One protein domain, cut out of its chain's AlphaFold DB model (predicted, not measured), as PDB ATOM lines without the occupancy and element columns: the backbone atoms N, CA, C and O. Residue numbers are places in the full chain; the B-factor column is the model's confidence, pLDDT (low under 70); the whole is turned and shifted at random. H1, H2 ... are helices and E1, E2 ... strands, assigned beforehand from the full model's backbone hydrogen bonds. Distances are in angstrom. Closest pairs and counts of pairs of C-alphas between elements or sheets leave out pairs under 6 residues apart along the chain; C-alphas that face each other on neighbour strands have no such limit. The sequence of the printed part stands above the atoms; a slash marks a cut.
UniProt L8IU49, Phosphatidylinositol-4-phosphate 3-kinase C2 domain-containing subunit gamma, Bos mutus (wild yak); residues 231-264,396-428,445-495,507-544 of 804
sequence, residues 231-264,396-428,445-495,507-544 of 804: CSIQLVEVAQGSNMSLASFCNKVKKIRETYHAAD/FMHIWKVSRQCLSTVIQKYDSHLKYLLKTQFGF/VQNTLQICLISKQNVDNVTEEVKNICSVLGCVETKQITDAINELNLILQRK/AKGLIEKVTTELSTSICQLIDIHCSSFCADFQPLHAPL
ATOM      1  N   CYS A 231     144.164 168.027 143.786       61.34
ATOM      2  CA  CYS A 231     143.863 169.379 144.255       61.34
ATOM      3  C   CYS A 231     144.066 169.580 145.770       61.34
ATOM      4  O   CYS A 231     143.903 170.698 146.237       61.34
ATOM      5  N   SER A 232     144.361 168.541 146.568       73.31
ATOM      6  CA  SER A 232     144.448 168.715 148.031       73.31
ATOM      7  C   SER A 232     145.764 169.363 148.465       73.31
ATOM      8  O   SER A 232     146.838 168.846 148.143       73.31
ATOM      9  N   ILE A 233     145.684 170.427 149.262       82.75
ATOM     10  CA  ILE A 233     146.850 171.147 149.788       82.75
ATOM     11  C   ILE A 233     147.217 170.581 151.166       82.75
ATOM     12  O   ILE A 233     146.407 170.590 152.090       82.75
ATOM     13  N   GLN A 234     148.451 170.097 151.331       83.75
ATOM     14  CA  GLN A 234     148.942 169.565 152.609       83.75
ATOM     15  C   GLN A 234     150.130 170.369 153.131       83.75
ATOM     16  O   GLN A 234     151.071 170.649 152.390       83.75
ATOM     17  N   LEU A 235     150.091 170.701 154.423       85.31
ATOM     18  CA  LEU A 235     151.157 171.409 155.133       85.31
ATOM     19  C   LEU A 235     151.940 170.444 156.026       85.31
ATOM     20  O   LEU A 235     151.352 169.738 156.851       85.31
ATOM     21  N   VAL A 236     153.262 170.475 155.907       84.44
ATOM     22  CA  VAL A 236     154.204 169.732 156.749       84.44
ATOM     23  C   VAL A 236     154.819 170.679 157.766       84.44
ATOM     24  O   VAL A 236     155.083 171.837 157.454       84.44
ATOM     25  N   GLU A 237     155.040 170.192 158.981       81.81
ATOM     26  CA  GLU A 237     155.741 170.938 160.021       81.81
ATOM     27  C   GLU A 237     157.256 170.897 159.794       81.81
ATOM     28  O   GLU A 237     157.847 169.831 159.614       81.81
ATOM     29  N   VAL A 238     157.884 172.070 159.822       78.81
ATOM     30  CA  VAL A 238     159.326 172.256 159.657       78.81
ATOM     31  C   VAL A 238     159.859 172.933 160.911       78.81
ATOM     32  O   VAL A 238     159.940 174.156 161.018       78.81
ATOM     33  N   ALA A 239     160.232 172.114 161.890       67.81
ATOM     34  CA  ALA A 239     160.520 172.577 163.244       67.81
ATOM     35  C   ALA A 239     161.777 173.478 163.356       67.81
ATOM     36  O   ALA A 239     161.913 174.246 164.308       67.81
ATOM     37  N   GLN A 240     162.682 173.422 162.370       68.06
ATOM     38  CA  GLN A 240     163.869 174.287 162.258       68.06
ATOM     39  C   GLN A 240     163.605 175.593 161.484       68.06
ATOM     40  O   GLN A 240     164.509 176.420 161.360       68.06
ATOM     41  N   GLY A 241     162.375 175.774 160.995       72.50
ATOM     42  CA  GLY A 241     161.955 176.867 160.130       72.50
ATOM     43  C   GLY A 241     162.012 176.521 158.645       72.50
ATOM     44  O   GLY A 241     162.919 175.829 158.188       72.50
ATOM     45  N   SER A 242     161.046 177.036 157.889       70.31
ATOM     46  CA  SER A 242     160.958 176.903 156.429       70.31
ATOM     47  C   SER A 242     162.006 177.728 155.679       70.31
ATOM     48  O   SER A 242     162.342 177.440 154.534       70.31
ATOM     49  N   ASN A 243     162.538 178.770 156.322       73.75
ATOM     50  CA  ASN A 243     163.534 179.651 155.733       73.75
ATOM     51  C   ASN A 243     164.942 179.030 155.813       73.75
ATOM     52  O   ASN A 243     165.439 178.713 156.895       73.75
ATOM     53  N   MET A 244     165.633 178.943 154.672       72.12
ATOM     54  CA  MET A 244     166.973 178.348 154.556       72.12
ATOM     55  C   MET A 244     168.032 179.012 155.459       72.12
ATOM     56  O   MET A 244     168.930 178.343 155.975       72.12
ATOM     57  N   SER A 245     167.941 180.330 155.677       73.56
ATOM     58  CA  SER A 245     168.868 181.075 156.544       73.56
ATOM     59  C   SER A 245     168.744 180.629 158.000       73.56
ATOM     60  O   SER A 245     169.739 180.375 158.682       73.56
ATOM     61  N   LEU A 246     167.502 180.483 158.447       73.75
ATOM     62  CA  LEU A 246     167.146 180.087 159.795       73.75
ATOM     63  C   LEU A 246     167.462 178.610 160.042       73.75
ATOM     64  O   LEU A 246     168.128 178.289 161.023       73.75
ATOM     65  N   ALA A 247     167.119 177.732 159.099       77.38
ATOM     66  CA  ALA A 247     167.524 176.332 159.139       77.38
ATOM     67  C   ALA A 247     169.060 176.189 159.187       77.38
ATOM     68  O   ALA A 247     169.598 175.397 159.961       77.38
ATOM     69  N   SER A 248     169.800 177.003 158.422       79.88
ATOM     70  CA  SER A 248     171.270 177.053 158.477       79.88
ATOM     71  C   SER A 248     171.793 177.532 159.836       79.88
ATOM     72  O   SER A 248     172.768 176.974 160.347       79.88
ATOM     73  N   PHE A 249     171.152 178.528 160.452       79.56
ATOM     74  CA  PHE A 249     171.475 178.954 161.814       79.56
ATOM     75  C   PHE A 249     171.254 177.817 162.821       79.56
ATOM     76  O   PHE A 249     172.189 177.465 163.542       79.56
ATOM     77  N   CYS A 250     170.084 177.172 162.798       78.56
ATOM     78  CA  CYS A 250     169.767 176.008 163.629       78.56
ATOM     79  C   CYS A 250     170.809 174.888 163.455       78.56
ATOM     80  O   CYS A 250     171.315 174.337 164.433       78.56
ATOM     81  N   ASN A 251     171.215 174.610 162.213       82.25
ATOM     82  CA  ASN A 251     172.253 173.628 161.902       82.25
ATOM     83  C   ASN A 251     173.638 174.023 162.432       82.25
ATOM     84  O   ASN A 251     174.396 173.156 162.866       82.25
ATOM     85  N   LYS A 252     173.999 175.311 162.426       85.50
ATOM     86  CA  LYS A 252     175.261 175.778 163.027       85.50
ATOM     87  C   LYS A 252     175.246 175.645 164.542       85.50
ATOM     88  O   LYS A 252     176.230 175.169 165.095       85.50
ATOM     89  N   VAL A 253     174.141 176.005 165.197       83.25
ATOM     90  CA  VAL A 253     173.971 175.795 166.645       83.25
ATOM     91  C   VAL A 253     174.110 174.309 166.976       83.25
ATOM     92  O   VAL A 253     174.847 173.956 167.893       83.25
ATOM     93  N   LYS A 254     173.494 173.432 166.175       83.69
ATOM     94  CA  LYS A 254     173.641 171.979 166.315       83.69
ATOM     95  C   LYS A 254     175.102 171.528 166.199       83.69
ATOM     96  O   LYS A 254     175.583 170.837 167.087       83.69
ATOM     97  N   LYS A 255     175.834 171.986 165.178       87.62
ATOM     98  CA  LYS A 255     177.270 171.680 165.018       87.62
ATOM     99  C   LYS A 255     178.112 172.156 166.203       87.62
ATOM    100  O   LYS A 255     179.045 171.467 166.600       87.62
ATOM    101  N   ILE A 256     177.790 173.318 166.779       86.56
ATOM    102  CA  ILE A 256     178.473 173.826 167.980       86.56
ATOM    103  C   ILE A 256     178.209 172.892 169.169       86.56
ATOM    104  O   ILE A 256     179.159 172.525 169.856       86.56
ATOM    105  N   ARG A 257     176.959 172.451 169.376       84.62
ATOM    106  CA  ARG A 257     176.603 171.479 170.430       84.62
ATOM    107  C   ARG A 257     177.276 170.114 170.232       84.62
ATOM    108  O   ARG A 257     177.685 169.498 171.204       84.62
ATOM    109  N   GLU A 258     177.434 169.668 168.985       84.94
ATOM    110  CA  GLU A 258     178.156 168.432 168.639       84.94
ATOM    111  C   GLU A 258     179.677 168.556 168.835       84.94
ATOM    112  O   GLU A 258     180.338 167.565 169.115       84.94
ATOM    113  N   THR A 259     180.243 169.758 168.685       89.06
ATOM    114  CA  THR A 259     181.689 169.997 168.849       89.06
ATOM    115  C   THR A 259     182.074 170.157 170.319       89.06
ATOM    116  O   THR A 259     183.123 169.679 170.741       89.06
ATOM    117  N   TYR A 260     181.229 170.831 171.101       86.62
ATOM    118  CA  TYR A 260     181.447 171.089 172.520       86.62
ATOM    119  C   TYR A 260     180.354 170.381 173.314       86.62
ATOM    120  O   TYR A 260     179.252 170.911 173.460       86.62
ATOM    121  N   HIS A 261     180.634 169.187 173.824       85.31
ATOM    122  CA  HIS A 261     179.655 168.416 174.589       85.31
ATOM    123  C   HIS A 261     179.428 168.995 175.989       85.31
ATOM    124  O   HIS A 261     180.357 169.481 176.627       85.31
ATOM    125  N   ALA A 262     178.208 168.879 176.513       84.50
ATOM    126  CA  ALA A 262     177.871 169.283 177.876       84.50
ATOM    127  C   ALA A 262     178.688 168.523 178.943       84.50
ATOM    128  O   ALA A 262     178.948 169.058 180.018       84.50
ATOM    129  N   ALA A 263     179.137 167.303 178.628       82.12
ATOM    130  CA  ALA A 263     180.011 166.501 179.485       82.12
ATOM    131  C   ALA A 263     181.453 167.032 179.574       82.12
ATOM    132  O   ALA A 263     182.186 166.661 180.492       82.12
ATOM    133  N   ASP A 264     181.885 167.850 178.609       83.12
ATOM    134  CA  ASP A 264     183.230 168.408 178.597       83.12
ATOM    135  C   ASP A 264     183.316 169.587 179.571       83.12
ATOM    136  O   ASP A 264     182.915 170.710 179.276       83.12
ATOM    137  N   PHE A 396     161.081 185.043 172.118       52.34
ATOM    138  CA  PHE A 396     161.517 186.394 172.475       52.34
ATOM    139  C   PHE A 396     161.412 187.407 171.325       52.34
ATOM    140  O   PHE A 396     161.794 188.565 171.494       52.34
ATOM    141  N   MET A 397     160.916 186.999 170.154       53.09
ATOM    142  CA  MET A 397     160.784 187.865 168.986       53.09
ATOM    143  C   MET A 397     159.316 188.171 168.693       53.09
ATOM    144  O   MET A 397     158.501 187.272 168.520       53.09
ATOM    145  N   HIS A 398     158.978 189.455 168.542       48.72
ATOM    146  CA  HIS A 398     157.657 189.920 168.088       48.72
ATOM    147  C   HIS A 398     157.425 189.663 166.583       48.72
ATOM    148  O   HIS A 398     156.899 190.518 165.871       48.72
ATOM    149  N   ILE A 399     157.851 188.505 166.074       51.88
ATOM    150  CA  ILE A 399     157.691 188.126 164.671       51.88
ATOM    151  C   ILE A 399     156.269 187.614 164.480       51.88
ATOM    152  O   ILE A 399     155.794 186.731 165.200       51.88
ATOM    153  N   TRP A 400     155.577 188.182 163.497       50.16
ATOM    154  CA  TRP A 400     154.239 187.757 163.115       50.16
ATOM    155  C   TRP A 400     154.316 186.341 162.542       50.16
ATOM    156  O   TRP A 400     154.699 186.123 161.394       50.16
ATOM    157  N   LYS A 401     154.005 185.352 163.379       62.88
ATOM    158  CA  LYS A 401     153.955 183.956 162.967       62.88
ATOM    159  C   LYS A 401     152.572 183.671 162.401       62.88
ATOM    160  O   LYS A 401     151.586 183.657 163.141       62.88
ATOM    161  N   VAL A 402     152.499 183.395 161.102       71.88
ATOM    162  CA  VAL A 402     151.298 182.777 160.537       71.88
ATOM    163  C   VAL A 402     151.092 181.447 161.253       71.88
ATOM    164  O   VAL A 402     151.956 180.575 161.241       71.88
ATOM    165  N   SER A 403     149.957 181.296 161.931       73.69
ATOM    166  CA  SER A 403     149.649 180.048 162.618       73.69
ATOM    167  C   SER A 403     149.365 178.961 161.585       73.69
ATOM    168  O   SER A 403     148.367 179.037 160.862       73.69
ATOM    169  N   ARG A 404     150.200 177.912 161.566       82.25
ATOM    170  CA  ARG A 404     149.953 176.691 160.783       82.25
ATOM    171  C   ARG A 404     148.537 176.157 161.015       82.25
ATOM    172  O   ARG A 404     147.881 175.740 160.067       82.25
ATOM    173  N   GLN A 405     148.049 176.203 162.258       82.56
ATOM    174  CA  GLN A 405     146.711 175.723 162.612       82.56
ATOM    175  C   GLN A 405     145.608 176.576 161.974       82.56
ATOM    176  O   GLN A 405     144.625 176.031 161.468       82.56
ATOM    177  N   CYS A 406     145.778 177.903 161.965       84.31
ATOM    178  CA  CYS A 406     144.849 178.816 161.301       84.31
ATOM    179  C   CYS A 406     144.797 178.520 159.798       84.31
ATOM    180  O   CYS A 406     143.732 178.208 159.268       84.31
ATOM    181  N   LEU A 407     145.962 178.495 159.140       86.94
ATOM    182  CA  LEU A 407     146.063 178.227 157.707       86.94
ATOM    183  C   LEU A 407     145.508 176.840 157.339       86.94
ATOM    184  O   LEU A 407     144.733 176.717 156.395       86.94
ATOM    185  N   SER A 408     145.818 175.805 158.127       86.69
ATOM    186  CA  SER A 408     145.291 174.450 157.925       86.69
ATOM    187  C   SER A 408     143.766 174.392 158.041       86.69
ATOM    188  O   SER A 408     143.136 173.626 157.317       86.69
ATOM    189  N   THR A 409     143.164 175.175 158.939       87.50
ATOM    190  CA  THR A 409     141.703 175.206 159.112       87.50
ATOM    191  C   THR A 409     141.026 175.807 157.881       87.50
ATOM    192  O   THR A 409     140.022 175.277 157.408       87.50
ATOM    193  N   VAL A 410     141.586 176.888 157.331       88.38
ATOM    194  CA  VAL A 410     141.058 177.527 156.116       88.38
ATOM    195  C   VAL A 410     141.259 176.626 154.891       88.38
ATOM    196  O   VAL A 410     140.325 176.430 154.117       88.38
ATOM    197  N   ILE A 411     142.422 175.977 154.759       88.44
ATOM    198  CA  ILE A 411     142.683 175.004 153.683       88.44
ATOM    199  C   ILE A 411     141.690 173.832 153.735       88.44
ATOM    200  O   ILE A 411     141.167 173.422 152.704       88.44
ATOM    201  N   GLN A 412     141.356 173.318 154.923       87.31
ATOM    202  CA  GLN A 412     140.359 172.247 155.054       87.31
ATOM    203  C   GLN A 412     138.960 172.679 154.593       87.31
ATOM    204  O   GLN A 412     138.239 171.880 153.985       87.31
ATOM    205  N   LYS A 413     138.564 173.932 154.857       86.75
ATOM    206  CA  LYS A 413     137.302 174.492 154.348       86.75
ATOM    207  C   LYS A 413     137.330 174.626 152.829       86.75
ATOM    208  O   LYS A 413     136.392 174.180 152.170       86.75
ATOM    209  N   TYR A 414     138.425 175.152 152.280       88.69
ATOM    210  CA  TYR A 414     138.660 175.227 150.838       88.69
ATOM    211  C   TYR A 414     138.547 173.852 150.164       88.69
ATOM    212  O   TYR A 414     137.734 173.683 149.254       88.69
ATOM    213  N   ASP A 415     139.261 172.843 150.669       86.38
ATOM    214  CA  ASP A 415     139.217 171.468 150.154       86.38
ATOM    215  C   ASP A 415     137.801 170.875 150.230       86.38
ATOM    216  O   ASP A 415     137.374 170.130 149.342       86.38
ATOM    217  N   SER A 416     137.050 171.202 151.284       84.94
ATOM    218  CA  SER A 416     135.663 170.752 151.455       84.94
ATOM    219  C   SER A 416     134.733 171.379 150.413       84.94
ATOM    220  O   SER A 416     133.949 170.663 149.782       84.94
ATOM    221  N   HIS A 417     134.849 172.690 150.178       83.56
ATOM    222  CA  HIS A 417     134.076 173.397 149.154       83.56
ATOM    223  C   HIS A 417     134.454 172.951 147.736       83.56
ATOM    224  O   HIS A 417     133.563 172.720 146.916       83.56
ATOM    225  N   LEU A 418     135.742 172.723 147.462       83.50
ATOM    226  CA  LEU A 418     136.200 172.149 146.196       83.50
ATOM    227  C   LEU A 418     135.629 170.750 145.957       83.50
ATOM    228  O   LEU A 418     135.096 170.474 144.881       83.50
ATOM    229  N   LYS A 419     135.690 169.862 146.957       82.31
ATOM    230  CA  LYS A 419     135.109 168.513 146.850       82.31
ATOM    231  C   LYS A 419     133.611 168.573 146.586       82.31
ATOM    232  O   LYS A 419     133.107 167.769 145.804       82.31
ATOM    233  N   TYR A 420     132.896 169.513 147.200       78.62
ATOM    234  CA  TYR A 420     131.469 169.698 146.948       78.62
ATOM    235  C   TYR A 420     131.192 170.242 145.537       78.62
ATOM    236  O   TYR A 420     130.287 169.739 144.866       78.62
ATOM    237  N   LEU A 421     132.000 171.187 145.041       77.38
ATOM    238  CA  LEU A 421     131.917 171.723 143.676       77.38
ATOM    239  C   LEU A 421     132.161 170.632 142.621       77.38
ATOM    240  O   LEU A 421     131.404 170.515 141.657       77.38
ATOM    241  N   LEU A 422     133.173 169.789 142.836       74.62
ATOM    242  CA  LEU A 422     133.434 168.638 141.978       74.62
ATOM    243  C   LEU A 422     132.284 167.624 142.109       74.62
ATOM    244  O   LEU A 422     131.666 167.253 141.121       74.62
ATOM    245  N   LYS A 423     131.863 167.237 143.316       70.38
ATOM    246  CA  LYS A 423     130.800 166.228 143.499       70.38
ATOM    247  C   LYS A 423     129.443 166.643 142.917       70.38
ATOM    248  O   LYS A 423     128.757 165.800 142.339       70.38
ATOM    249  N   THR A 424     129.051 167.912 143.037       63.34
ATOM    250  CA  THR A 424     127.785 168.427 142.473       63.34
ATOM    251  C   THR A 424     127.763 168.359 140.943       63.34
ATOM    252  O   THR A 424     126.721 168.049 140.369       63.34
ATOM    253  N   GLN A 425     128.911 168.529 140.284       58.44
ATOM    254  CA  GLN A 425     129.059 168.368 138.830       58.44
ATOM    255  C   GLN A 425     129.165 166.888 138.399       58.44
ATOM    256  O   GLN A 425     128.765 166.528 137.293       58.44
ATOM    257  N   PHE A 426     129.685 166.006 139.262       48.09
ATOM    258  CA  PHE A 426     129.895 164.580 138.959       48.09
ATOM    259  C   PHE A 426     128.657 163.707 139.260       48.09
ATOM    260  O   PHE A 426     128.488 162.656 138.644       48.09
ATOM    261  N   GLY A 427     127.776 164.125 140.178       43.78
ATOM    262  CA  GLY A 427     126.654 163.320 140.686       43.78
ATOM    263  C   GLY A 427     125.438 163.163 139.762       43.78
ATOM    264  O   GLY A 427     124.597 162.307 140.023       43.78
ATOM    265  N   PHE A 428     125.328 163.940 138.680       47.09
ATOM    266  CA  PHE A 428     124.138 163.936 137.810       47.09
ATOM    267  C   PHE A 428     124.358 163.330 136.416       47.09
ATOM    268  O   PHE A 428     123.404 163.201 135.653       47.09
ATOM    269  N   VAL A 445     114.494 172.640 133.163       45.81
ATOM    270  CA  VAL A 445     114.892 174.057 133.181       45.81
ATOM    271  C   VAL A 445     114.951 174.591 134.614       45.81
ATOM    272  O   VAL A 445     115.924 175.259 134.960       45.81
ATOM    273  N   GLN A 446     113.983 174.249 135.473       47.88
ATOM    274  CA  GLN A 446     114.033 174.594 136.901       47.88
ATOM    275  C   GLN A 446     115.210 173.918 137.619       47.88
ATOM    276  O   GLN A 446     115.942 174.598 138.333       47.88
ATOM    277  N   ASN A 447     115.468 172.635 137.357       49.97
ATOM    278  CA  ASN A 447     116.631 171.922 137.887       49.97
ATOM    279  C   ASN A 447     117.943 172.513 137.357       49.97
ATOM    280  O   ASN A 447     118.884 172.665 138.119       49.97
ATOM    281  N   THR A 448     118.016 172.918 136.086       49.91
ATOM    282  CA  THR A 448     119.216 173.537 135.496       49.91
ATOM    283  C   THR A 448     119.487 174.915 136.102       49.91
ATOM    284  O   THR A 448     120.635 175.238 136.402       49.91
ATOM    285  N   LEU A 449     118.444 175.717 136.340       54.47
ATOM    286  CA  LEU A 449     118.560 176.999 137.042       54.47
ATOM    287  C   LEU A 449     118.965 176.800 138.509       54.47
ATOM    288  O   LEU A 449     119.844 177.508 138.990       54.47
ATOM    289  N   GLN A 450     118.393 175.811 139.197       53.09
ATOM    290  CA  GLN A 450     118.729 175.484 140.584       53.09
ATOM    291  C   GLN A 450     120.156 174.931 140.723       53.09
ATOM    292  O   GLN A 450     120.875 175.317 141.638       53.09
ATOM    293  N   ILE A 451     120.612 174.108 139.776       57.19
ATOM    294  CA  ILE A 451     121.994 173.614 139.697       57.19
ATOM    295  C   ILE A 451     122.965 174.763 139.423       57.19
ATOM    296  O   ILE A 451     124.018 174.815 140.049       57.19
ATOM    297  N   CYS A 452     122.610 175.701 138.540       58.09
ATOM    298  CA  CYS A 452     123.428 176.881 138.255       58.09
ATOM    299  C   CYS A 452     123.521 177.826 139.467       58.09
ATOM    300  O   CYS A 452     124.562 178.426 139.718       58.09
ATOM    301  N   LEU A 453     122.451 177.926 140.263       58.91
ATOM    302  CA  LEU A 453     122.452 178.674 141.522       58.91
ATOM    303  C   LEU A 453     123.323 177.994 142.591       58.91
ATOM    304  O   LEU A 453     124.126 178.672 143.227       58.91
ATOM    305  N   ILE A 454     123.224 176.668 142.747       62.31
ATOM    306  CA  ILE A 454     124.049 175.897 143.694       62.31
ATOM    307  C   ILE A 454     125.528 175.929 143.279       62.31
ATOM    308  O   ILE A 454     126.399 176.129 144.122       62.31
ATOM    309  N   SER A 455     125.838 175.775 141.989       64.31
ATOM    310  CA  SER A 455     127.217 175.826 141.491       64.31
ATOM    311  C   SER A 455     127.827 177.223 141.612       64.31
ATOM    312  O   SER A 455     129.004 177.334 141.954       64.31
ATOM    313  N   LYS A 456     127.028 178.278 141.413       70.69
ATOM    314  CA  LYS A 456     127.440 179.660 141.667       70.69
ATOM    315  C   LYS A 456     127.747 179.894 143.145       70.69
ATOM    316  O   LYS A 456     128.840 180.343 143.459       70.69
ATOM    317  N   GLN A 457     126.848 179.489 144.043       75.25
ATOM    318  CA  GLN A 457     127.062 179.619 145.486       75.25
ATOM    319  C   GLN A 457     128.307 178.852 145.959       75.25
ATOM    320  O   GLN A 457     129.039 179.321 146.825       75.25
ATOM    321  N   ASN A 458     128.601 177.702 145.352       76.12
ATOM    322  CA  ASN A 458     129.818 176.949 145.647       76.12
ATOM    323  C   ASN A 458     131.092 177.665 145.193       76.12
ATOM    324  O   ASN A 458     132.092 177.606 145.902       76.12
ATOM    325  N   VAL A 459     131.077 178.333 144.038       79.88
ATOM    326  CA  VAL A 459     132.233 179.120 143.582       79.88
ATOM    327  C   VAL A 459     132.400 180.399 144.382       79.88
ATOM    328  O   VAL A 459     133.535 180.754 144.685       79.88
ATOM    329  N   ASP A 460     131.310 181.025 144.819       83.69
ATOM    330  CA  ASP A 460     131.370 182.142 145.764       83.69
ATOM    331  C   ASP A 460     132.014 181.683 147.092       83.69
ATOM    332  O   ASP A 460     132.930 182.334 147.593       83.69
ATOM    333  N   ASN A 461     131.641 180.501 147.601       86.25
ATOM    334  CA  ASN A 461     132.252 179.909 148.799       86.25
ATOM    335  C   ASN A 461     133.741 179.562 148.609       86.25
ATOM    336  O   ASN A 461     134.544 179.789 149.511       86.25
ATOM    337  N   VAL A 462     134.131 179.009 147.453       86.44
ATOM    338  CA  VAL A 462     135.550 178.755 147.133       86.44
ATOM    339  C   VAL A 462     136.314 180.076 147.064       86.44
ATOM    340  O   VAL A 462     137.395 180.179 147.633       86.44
ATOM    341  N   THR A 463     135.741 181.091 146.419       87.56
ATOM    342  CA  THR A 463     136.332 182.429 146.285       87.56
ATOM    343  C   THR A 463     136.564 183.076 147.651       87.56
ATOM    344  O   THR A 463     137.652 183.601 147.894       87.56
ATOM    345  N   GLU A 464     135.597 182.986 148.569       89.12
ATOM    346  CA  GLU A 464     135.745 183.536 149.923       89.12
ATOM    347  C   GLU A 464     136.810 182.784 150.734       89.12
ATOM    348  O   GLU A 464     137.611 183.415 151.421       89.12
ATOM    349  N   GLU A 465     136.903 181.456 150.613       90.44
ATOM    350  CA  GLU A 465     137.980 180.717 151.284       90.44
ATOM    351  C   GLU A 465     139.360 181.017 150.682       90.44
ATOM    352  O   GLU A 465     140.325 181.141 151.433       90.44
ATOM    353  N   VAL A 466     139.483 181.220 149.364       90.50
ATOM    354  CA  VAL A 466     140.756 181.669 148.770       90.50
ATOM    355  C   VAL A 466     141.146 183.046 149.301       90.50
ATOM    356  O   VAL A 466     142.297 183.258 149.683       90.50
ATOM    357  N   LYS A 467     140.189 183.968 149.409       91.69
ATOM    358  CA  LYS A 467     140.409 185.277 150.030       91.69
ATOM    359  C   LYS A 467     140.833 185.153 151.499       91.69
ATOM    360  O   LYS A 467     141.750 185.863 151.913       91.69
ATOM    361  N   ASN A 468     140.246 184.231 152.266       90.06
ATOM    362  CA  ASN A 468     140.672 183.936 153.640       90.06
ATOM    363  C   ASN A 468     142.113 183.401 153.687       90.06
ATOM    364  O   ASN A 468     142.893 183.836 154.534       90.06
ATOM    365  N   ILE A 469     142.495 182.506 152.768       90.56
ATOM    366  CA  ILE A 469     143.874 181.996 152.665       90.56
ATOM    367  C   ILE A 469     144.842 183.150 152.382       90.56
ATOM    368  O   ILE A 469     145.821 183.319 153.110       90.56
ATOM    369  N   CYS A 470     144.548 183.981 151.378       89.50
ATOM    370  CA  CYS A 470     145.365 185.148 151.050       89.50
ATOM    371  C   CYS A 470     145.445 186.137 152.225       89.50
ATOM    372  O   CYS A 470     146.512 186.690 152.478       89.50
ATOM    373  N   SER A 471     144.358 186.322 152.986       88.25
ATOM    374  CA  SER A 471     144.340 187.164 154.191       88.25
ATOM    375  C   SER A 471     145.292 186.648 155.272       88.25
ATOM    376  O   SER A 471     146.070 187.427 155.825       88.25
ATOM    377  N   VAL A 472     145.297 185.335 155.525       87.06
ATOM    378  CA  VAL A 472     146.214 184.695 156.484       87.06
ATOM    379  C   VAL A 472     147.678 184.811 156.037       87.06
ATOM    380  O   VAL A 472     148.562 184.910 156.884       87.06
ATOM    381  N   LEU A 473     147.942 184.854 154.728       86.38
ATOM    382  CA  LEU A 473     149.281 184.988 154.130       86.38
ATOM    383  C   LEU A 473     149.697 186.455 153.887       86.38
ATOM    384  O   LEU A 473     150.462 186.745 152.965       86.38
ATOM    385  N   GLY A 474     149.195 187.392 154.697       82.06
ATOM    386  CA  GLY A 474     149.576 188.807 154.627       82.06
ATOM    387  C   GLY A 474     148.847 189.609 153.546       82.06
ATOM    388  O   GLY A 474     149.404 190.576 153.026       82.06
ATOM    389  N   CYS A 475     147.619 189.203 153.200       86.62
ATOM    390  CA  CYS A 475     146.765 189.836 152.185       86.62
ATOM    391  C   CYS A 475     147.438 189.947 150.801       86.62
ATOM    392  O   CYS A 475     147.210 190.905 150.060       86.62
ATOM    393  N   VAL A 476     148.282 188.967 150.460       87.50
ATOM    394  CA  VAL A 476     148.985 188.888 149.173       87.50
ATOM    395  C   VAL A 476     148.109 188.164 148.158       87.50
ATOM    396  O   VAL A 476     147.716 187.019 148.373       87.50
ATOM    397  N   GLU A 477     147.825 188.820 147.035       87.19
ATOM    398  CA  GLU A 477     147.039 188.253 145.937       87.19
ATOM    399  C   GLU A 477     147.891 188.192 144.665       87.19
ATOM    400  O   GLU A 477     148.255 189.218 144.091       87.19
ATOM    401  N   THR A 478     148.236 186.982 144.216       87.62
ATOM    402  CA  THR A 478     149.014 186.795 142.984       87.62
ATOM    403  C   THR A 478     148.104 186.787 141.762       87.62
ATOM    404  O   THR A 478     146.955 186.348 141.818       87.62
ATOM    405  N   LYS A 479     148.634 187.221 140.613       87.31
ATOM    406  CA  LYS A 479     147.876 187.242 139.357       87.31
ATOM    407  C   LYS A 479     147.358 185.858 138.960       87.31
ATOM    408  O   LYS A 479     146.248 185.766 138.461       87.31
ATOM    409  N   GLN A 480     148.122 184.796 139.212       87.50
ATOM    410  CA  GLN A 480     147.713 183.419 138.926       87.50
ATOM    411  C   GLN A 480     146.437 183.039 139.692       87.50
ATOM    412  O   GLN A 480     145.544 182.411 139.129       87.50
ATOM    413  N   ILE A 481     146.313 183.477 140.951       89.00
ATOM    414  CA  ILE A 481     145.107 183.260 141.759       89.00
ATOM    415  C   ILE A 481     143.932 184.056 141.183       89.00
ATOM    416  O   ILE A 481     142.859 183.488 140.965       89.00
ATOM    417  N   THR A 482     144.127 185.347 140.893       88.50
ATOM    418  CA  THR A 482     143.075 186.196 140.316       88.50
ATOM    419  C   THR A 482     142.591 185.653 138.964       88.50
ATOM    420  O   THR A 482     141.386 185.570 138.725       88.50
ATOM    421  N   ASP A 483     143.513 185.252 138.084       88.06
ATOM    422  CA  ASP A 483     143.211 184.732 136.749       88.06
ATOM    423  C   ASP A 483     142.452 183.399 136.837       88.06
ATOM    424  O   ASP A 483     141.414 183.253 136.190       88.06
ATOM    425  N   ALA A 484     142.880 182.471 137.703       87.25
ATOM    426  CA  ALA A 484     142.193 181.195 137.910       87.25
ATOM    427  C   ALA A 484     140.762 181.371 138.457       87.25
ATOM    428  O   ALA A 484     139.842 180.657 138.050       87.25
ATOM    429  N   ILE A 485     140.534 182.345 139.344       87.62
ATOM    430  CA  ILE A 485     139.191 182.650 139.868       87.62
ATOM    431  C   ILE A 485     138.315 183.309 138.800       87.62
ATOM    432  O   ILE A 485     137.127 182.993 138.686       87.62
ATOM    433  N   ASN A 486     138.883 184.197 137.984       87.12
ATOM    434  CA  ASN A 486     138.170 184.793 136.857       87.12
ATOM    435  C   ASN A 486     137.783 183.732 135.819       87.12
ATOM    436  O   ASN A 486     136.631 183.702 135.386       87.12
ATOM    437  N   GLU A 487     138.698 182.827 135.466       85.50
ATOM    438  CA  GLU A 487     138.439 181.667 134.603       85.50
ATOM    439  C   GLU A 487     137.309 180.793 135.168       85.50
ATOM    440  O   GLU A 487     136.355 180.470 134.452       85.50
ATOM    441  N   LEU A 488     137.354 180.475 136.466       83.94
ATOM    442  CA  LEU A 488     136.326 179.678 137.140       83.94
ATOM    443  C   LEU A 488     134.942 180.348 137.068       83.94
ATOM    444  O   LEU A 488     133.943 179.695 136.747       83.94
ATOM    445  N   ASN A 489     134.885 181.662 137.293       83.50
ATOM    446  CA  ASN A 489     133.662 182.454 137.171       83.50
ATOM    447  C   ASN A 489     133.149 182.522 135.721       83.50
ATOM    448  O   ASN A 489     131.943 182.409 135.481       83.50
ATOM    449  N   LEU A 490     134.043 182.664 134.739       81.50
ATOM    450  CA  LEU A 490     133.692 182.708 133.315       81.50
ATOM    451  C   LEU A 490     133.134 181.371 132.811       81.50
ATOM    452  O   LEU A 490     132.174 181.363 132.033       81.50
ATOM    453  N   ILE A 491     133.691 180.243 133.266       74.62
ATOM    454  CA  ILE A 491     133.193 178.902 132.925       74.62
ATOM    455  C   ILE A 491     131.734 178.735 133.369       74.62
ATOM    456  O   ILE A 491     130.936 178.159 132.627       74.62
ATOM    457  N   LEU A 492     131.355 179.299 134.518       67.00
ATOM    458  CA  LEU A 492     129.986 179.236 135.038       67.00
ATOM    459  C   LEU A 492     129.015 180.214 134.369       67.00
ATOM    460  O   LEU A 492     127.812 179.955 134.330       67.00
ATOM    461  N   GLN A 493     129.508 181.320 133.808       65.69
ATOM    462  CA  GLN A 493     128.672 182.292 133.094       65.69
ATOM    463  C   GLN A 493     128.384 181.909 131.632       65.69
ATOM    464  O   GLN A 493     127.490 182.498 131.008       65.69
ATOM    465  N   ARG A 494     129.085 180.918 131.058       62.94
ATOM    466  CA  ARG A 494     128.797 180.422 129.699       62.94
ATOM    467  C   ARG A 494     127.394 179.798 129.641       62.94
ATOM    468  O   ARG A 494     127.168 178.681 130.095       62.94
ATOM    469  N   LYS A 495     126.439 180.508 129.024       44.88
ATOM    470  CA  LYS A 495     125.098 179.970 128.729       44.88
ATOM    471  C   LYS A 495     125.202 178.740 127.808       44.88
ATOM    472  O   LYS A 495     125.956 178.788 126.831       44.88
ATOM    473  N   ALA A 507     132.872 170.275 129.985       62.56
ATOM    474  CA  ALA A 507     132.985 171.372 130.964       62.56
ATOM    475  C   ALA A 507     133.537 170.917 132.335       62.56
ATOM    476  O   ALA A 507     134.187 171.682 133.040       62.56
ATOM    477  N   LYS A 508     133.344 169.636 132.662       65.12
ATOM    478  CA  LYS A 508     133.933 168.925 133.797       65.12
ATOM    479  C   LYS A 508     135.470 168.927 133.796       65.12
ATOM    480  O   LYS A 508     136.057 169.275 134.813       65.12
ATOM    481  N   GLY A 509     136.113 168.588 132.677       72.38
ATOM    482  CA  GLY A 509     137.577 168.579 132.563       72.38
ATOM    483  C   GLY A 509     138.190 169.981 132.633       72.38
ATOM    484  O   GLY A 509     139.283 170.152 133.162       72.38
ATOM    485  N   LEU A 510     137.459 171.003 132.168       77.12
ATOM    486  CA  LEU A 510     137.865 172.407 132.312       77.12
ATOM    487  C   LEU A 510     137.807 172.874 133.772       77.12
ATOM    488  O   LEU A 510     138.752 173.505 134.234       77.12
ATOM    489  N   ILE A 511     136.740 172.541 134.509       77.81
ATOM    490  CA  ILE A 511     136.630 172.870 135.941       77.81
ATOM    491  C   ILE A 511     137.731 172.166 136.733       77.81
ATOM    492  O   ILE A 511     138.400 172.806 137.537       77.81
ATOM    493  N   GLU A 512     137.956 170.874 136.485       80.44
ATOM    494  CA  GLU A 512     139.026 170.121 137.140       80.44
ATOM    495  C   GLU A 512     140.387 170.784 136.888       80.44
ATOM    496  O   GLU A 512     141.073 171.134 137.846       80.44
ATOM    497  N   LYS A 513     140.701 171.111 135.628       83.88
ATOM    498  CA  LYS A 513     141.921 171.840 135.265       83.88
ATOM    499  C   LYS A 513     142.056 173.174 136.016       83.88
ATOM    500  O   LYS A 513     143.074 173.394 136.667       83.88
ATOM    501  N   VAL A 514     141.037 174.034 135.992       84.88
ATOM    502  CA  VAL A 514     141.100 175.344 136.669       84.88
ATOM    503  C   VAL A 514     141.225 175.189 138.188       84.88
ATOM    504  O   VAL A 514     141.996 175.907 138.816       84.88
ATOM    505  N   THR A 515     140.541 174.216 138.802       85.00
ATOM    506  CA  THR A 515     140.686 173.957 140.248       85.00
ATOM    507  C   THR A 515     142.063 173.402 140.621       85.00
ATOM    508  O   THR A 515     142.595 173.773 141.671       85.00
ATOM    509  N   THR A 516     142.683 172.579 139.764       85.62
ATOM    510  CA  THR A 516     144.074 172.131 139.957       85.62
ATOM    511  C   THR A 516     145.065 173.288 139.820       85.62
ATOM    512  O   THR A 516     145.989 173.403 140.625       85.62
ATOM    513  N   GLU A 517     144.851 174.191 138.859       86.81
ATOM    514  CA  GLU A 517     145.676 175.387 138.652       86.81
ATOM    515  C   GLU A 517     145.550 176.370 139.822       86.81
ATOM    516  O   GLU A 517     146.558 176.873 140.323       86.81
ATOM    517  N   LEU A 518     144.333 176.565 140.334       89.31
ATOM    518  CA  LEU A 518     144.074 177.363 141.531       89.31
ATOM    519  C   LEU A 518     144.782 176.774 142.759       89.31
ATOM    520  O   LEU A 518     145.493 177.494 143.458       89.31
ATOM    521  N   SER A 519     144.648 175.465 142.989       89.12
ATOM    522  CA  SER A 519     145.306 174.779 144.115       89.12
ATOM    523  C   SER A 519     146.833 174.875 144.011       89.12
ATOM    524  O   SER A 519     147.515 175.148 144.997       89.12
ATOM    525  N   THR A 520     147.375 174.736 142.796       87.94
ATOM    526  CA  THR A 520     148.811 174.898 142.513       87.94
ATOM    527  C   THR A 520     149.278 176.326 142.792       87.94
ATOM    528  O   THR A 520     150.319 176.518 143.418       87.94
ATOM    529  N   SER A 521     148.492 177.328 142.393       88.38
ATOM    530  CA  SER A 521     148.792 178.748 142.625       88.38
ATOM    531  C   SER A 521     148.784 179.102 144.116       88.38
ATOM    532  O   SER A 521     149.629 179.869 144.578       88.38
ATOM    533  N   ILE A 522     147.878 178.501 144.894       90.19
ATOM    534  CA  ILE A 522     147.857 178.644 146.356       90.19
ATOM    535  C   ILE A 522     149.095 177.984 146.976       90.19
ATOM    536  O   ILE A 522     149.760 178.606 147.801       90.19
ATOM    537  N   CYS A 523     149.457 176.765 146.561       87.88
ATOM    538  CA  CYS A 523     150.688 176.109 147.016       87.88
ATOM    539  C   CYS A 523     151.937 176.952 146.720       87.88
ATOM    540  O   CYS A 523     152.803 177.069 147.584       87.88
ATOM    541  N   GLN A 524     152.012 177.570 145.536       86.81
ATOM    542  CA  GLN A 524     153.095 178.490 145.169       86.81
ATOM    543  C   GLN A 524     153.140 179.709 146.092       86.81
ATOM    544  O   GLN A 524     154.212 180.063 146.571       86.81
ATOM    545  N   LEU A 525     151.994 180.330 146.393       89.19
ATOM    546  CA  LEU A 525     151.943 181.458 147.325       89.19
ATOM    547  C   LEU A 525     152.409 181.055 148.733       89.19
ATOM    548  O   LEU A 525     153.170 181.792 149.358       89.19
ATOM    549  N   ILE A 526     151.991 179.883 149.220       87.94
ATOM    550  CA  ILE A 526     152.438 179.362 150.518       87.94
ATOM    551  C   ILE A 526     153.956 179.142 150.498       87.94
ATOM    552  O   ILE A 526     154.627 179.544 151.444       87.94
ATOM    553  N   ASP A 527     154.517 178.562 149.436       85.69
ATOM    554  CA  ASP A 527     155.964 178.341 149.312       85.69
ATOM    555  C   ASP A 527     156.760 179.662 149.248       85.69
ATOM    556  O   ASP A 527     157.745 179.842 149.970       85.69
ATOM    557  N   ILE A 528     156.277 180.649 148.483       85.81
ATOM    558  CA  ILE A 528     156.849 182.006 148.438       85.81
ATOM    559  C   ILE A 528     156.801 182.658 149.828       85.81
ATOM    560  O   ILE A 528     157.782 183.259 150.273       85.81
ATOM    561  N   HIS A 529     155.686 182.525 150.546       85.12
ATOM    562  CA  HIS A 529     155.557 183.040 151.908       85.12
ATOM    563  C   HIS A 529     156.537 182.342 152.864       85.12
ATOM    564  O   HIS A 529     157.236 183.010 153.623       85.12
ATOM    565  N   CYS A 530     156.637 181.013 152.809       81.56
ATOM    566  CA  CYS A 530     157.514 180.211 153.667       81.56
ATOM    567  C   CYS A 530     159.009 180.445 153.389       81.56
ATOM    568  O   CYS A 530     159.830 180.345 154.303       81.56
ATOM    569  N   SER A 531     159.376 180.766 152.148       78.69
ATOM    570  CA  SER A 531     160.749 181.122 151.773       78.69
ATOM    571  C   SER A 531     161.101 182.580 152.096       78.69
ATOM    572  O   SER A 531     162.273 182.901 152.312       78.69
ATOM    573  N   SER A 532     160.100 183.463 152.160       80.50
ATOM    574  CA  SER A 532     160.278 184.897 152.410       80.50
ATOM    575  C   SER A 532     160.211 185.272 153.892       80.50
ATOM    576  O   SER A 532     161.012 186.089 154.344       80.50
ATOM    577  N   PHE A 533     159.317 184.642 154.655       78.94
ATOM    578  CA  PHE A 533     159.069 184.916 156.071       78.94
ATOM    579  C   PHE A 533     159.428 183.722 156.963       78.94
ATOM    580  O   PHE A 533     159.676 182.612 156.494       78.94
ATOM    581  N   CYS A 534     159.470 183.946 158.278       74.19
ATOM    582  CA  CYS A 534     159.698 182.879 159.247       74.19
ATOM    583  C   CYS A 534     158.408 182.073 159.454       74.19
ATOM    584  O   CYS A 534     157.513 182.512 160.176       74.19
ATOM    585  N   ALA A 535     158.324 180.886 158.852       76.56
ATOM    586  CA  ALA A 535     157.259 179.919 159.107       76.56
ATOM    587  C   ALA A 535     157.830 178.607 159.665       76.56
ATOM    588  O   ALA A 535     158.981 178.248 159.418       76.56
ATOM    589  N   ASP A 536     157.022 177.885 160.435       76.19
ATOM    590  CA  ASP A 536     157.310 176.537 160.944       76.19
ATOM    591  C   ASP A 536     156.624 175.451 160.104       76.19
ATOM    592  O   ASP A 536     156.404 174.332 160.567       76.19
ATOM    593  N   PHE A 537     156.253 175.779 158.868       82.56
ATOM    594  CA  PHE A 537     155.562 174.882 157.955       82.56
ATOM    595  C   PHE A 537     156.001 175.096 156.509       82.56
ATOM    596  O   PHE A 537     156.510 176.155 156.159       82.56
ATOM    597  N   GLN A 538     155.773 174.094 155.664       83.06
ATOM    598  CA  GLN A 538     155.966 174.170 154.214       83.06
ATOM    599  C   GLN A 538     154.931 173.272 153.507       83.06
ATOM    600  O   GLN A 538     154.489 172.281 154.101       83.06
ATOM    601  N   PRO A 539     154.500 173.574 152.268       82.38
ATOM    602  CA  PRO A 539     153.692 172.645 151.482       82.38
ATOM    603  C   PRO A 539     154.432 171.317 151.231       82.38
ATOM    604  O   PRO A 539     155.610 171.314 150.885       82.38
ATOM    605  N   LEU A 540     153.728 170.184 151.371       74.31
ATOM    606  CA  LEU A 540     154.274 168.827 151.168       74.31
ATOM    607  C   LEU A 540     154.842 168.632 149.753       74.31
ATOM    608  O   LEU A 540     155.871 167.990 149.562       74.31
ATOM    609  N   HIS A 541     154.150 169.198 148.769       63.25
ATOM    610  CA  HIS A 541     154.557 169.232 147.373       63.25
ATOM    611  C   HIS A 541     154.821 170.686 146.996       63.25
ATOM    612  O   HIS A 541     154.031 171.306 146.286       63.25
ATOM    613  N   ALA A 542     155.912 171.253 147.518       53.66
ATOM    614  CA  ALA A 542     156.438 172.485 146.952       53.66
ATOM    615  C   ALA A 542     156.705 172.215 145.460       53.66
ATOM    616  O   ALA A 542     157.370 171.218 145.143       53.66
ATOM    617  N   PRO A 543     156.150 173.011 144.531       49.16
ATOM    618  CA  PRO A 543     156.502 172.870 143.133       49.16
ATOM    619  C   PRO A 543     158.009 173.078 143.053       49.16
ATOM    620  O   PRO A 543     158.506 174.163 143.345       49.16
ATOM    621  N   LEU A 544     158.740 172.014 142.713       40.28
ATOM    622  CA  LEU A 544     160.136 172.136 142.338       40.28
ATOM    623  C   LEU A 544     160.151 173.142 141.195       40.28
ATOM    624  O   LEU A 544     159.788 172.810 140.066       40.28
TER     625      LEU A 544
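Overview. This is residues 231 to 264, 396 to 428, 445 to 495 and 507 to 544 of the 804 residues of the protein "Phosphatidylinositol-4-phosphate 3-kinase C2 domain-containing subunit gamma" of Bos mutus (wild yak) (UniProt L8IU49). Four helices, H2, H3, H4 and H5, make an up-and-down bundle, each running against the one before it; a very short strand pair, E1 and E2, packs near one end, by residues 404 to 411 of H2 and 522 to 531 of H5. Beyond that end residues 252 to 264, of which 252 to 259 belong to H1, stick out and add to the length; at the other end residues 445 to 450 of H3 stick out. The printed part has 156 residues, with five named helices and two named strands in the order E1 H1 H2 H3 H4 H5 E2, mostly helix; the sheet, E1 - E2, is antiparallel. The whole is loose, with a radius of gyration of the C-alphas of 20.2 A and spans of 82 by 27 by 25 A.

Arrangement. Begin at E1, residues 235 to 237, and look across to its antiparallel neighbour E2, residues 537 to 539: N 236 and O 538 are 2.8 A apart, within hydrogen-bond range. Next comes H1, residues 244 to 259, which touches no helix; it is close to but not clearly touching H5, residues 507 to 532, with the closest C-alphas, Met 244 and Ser 531, 7.4 A apart. Go on to H2, residues 404 to 426, which touches H3, residues 445 to 472, opposite ways at a shallow tilt of 17 degrees, closest at the C-alphas of Tyr 414 and Glu 465, 5.5 A. H3 forms a helical hairpin with H4, residues 479 to 493; their closest C-alphas, Thr 463 and Ile 485, are 7.0 A apart. H4 touches H5 at a shallow tilt of 20 degrees, opposite ways, closest at the C-alphas of Ala 484 and Leu 518, 5.6 A. H5 touches H2 with residues 508 to 515 alone, closest at the C-alphas of Lys 508 and Gln 425, 7.0 A. H2 and H4 are apart, while H3 and H5 are near each other, with 10 pairs of C-alphas within 10 A. The closest C-alphas of H5 and E2, Cys 530 and Gln 538, are 6.3 A apart. In H1, H2, H3, H4 and H5 every O i to N i+4 pair is within hydrogen-bond range.

Along the chain. Find C-alpha 235 at (151.157, 171.409, 155.133), where E1 begins. H1 measures 22.1 A from first to last C-alpha, H2 32.0 A, H4 20.8 A and H5 37.3 A. H3 begins at C-alpha 445, (114.892, 174.057, 133.181), and runs 40.5 A. E2 ends at C-alpha 539, (153.692, 172.645, 151.482).

Size, cuts and confidence. The two C-alphas farthest apart, Asp 264 and Val 445, are 82.2 A apart; without the free stretches the body spans 56 by 28 by 25 A. Look for three cuts: C-alphas 264 and 396 are 28.9 A apart, 428 and 445 14.5 A, 495 and 507 11.9 A. Of the links printed whole, H5 to E2 is tight, and E1 to H1 and H3 to H4 are short. Mean pLDDT of the printed part is 77.0; 35 residues are under 70, among them 396 to 401 and 445 to 455.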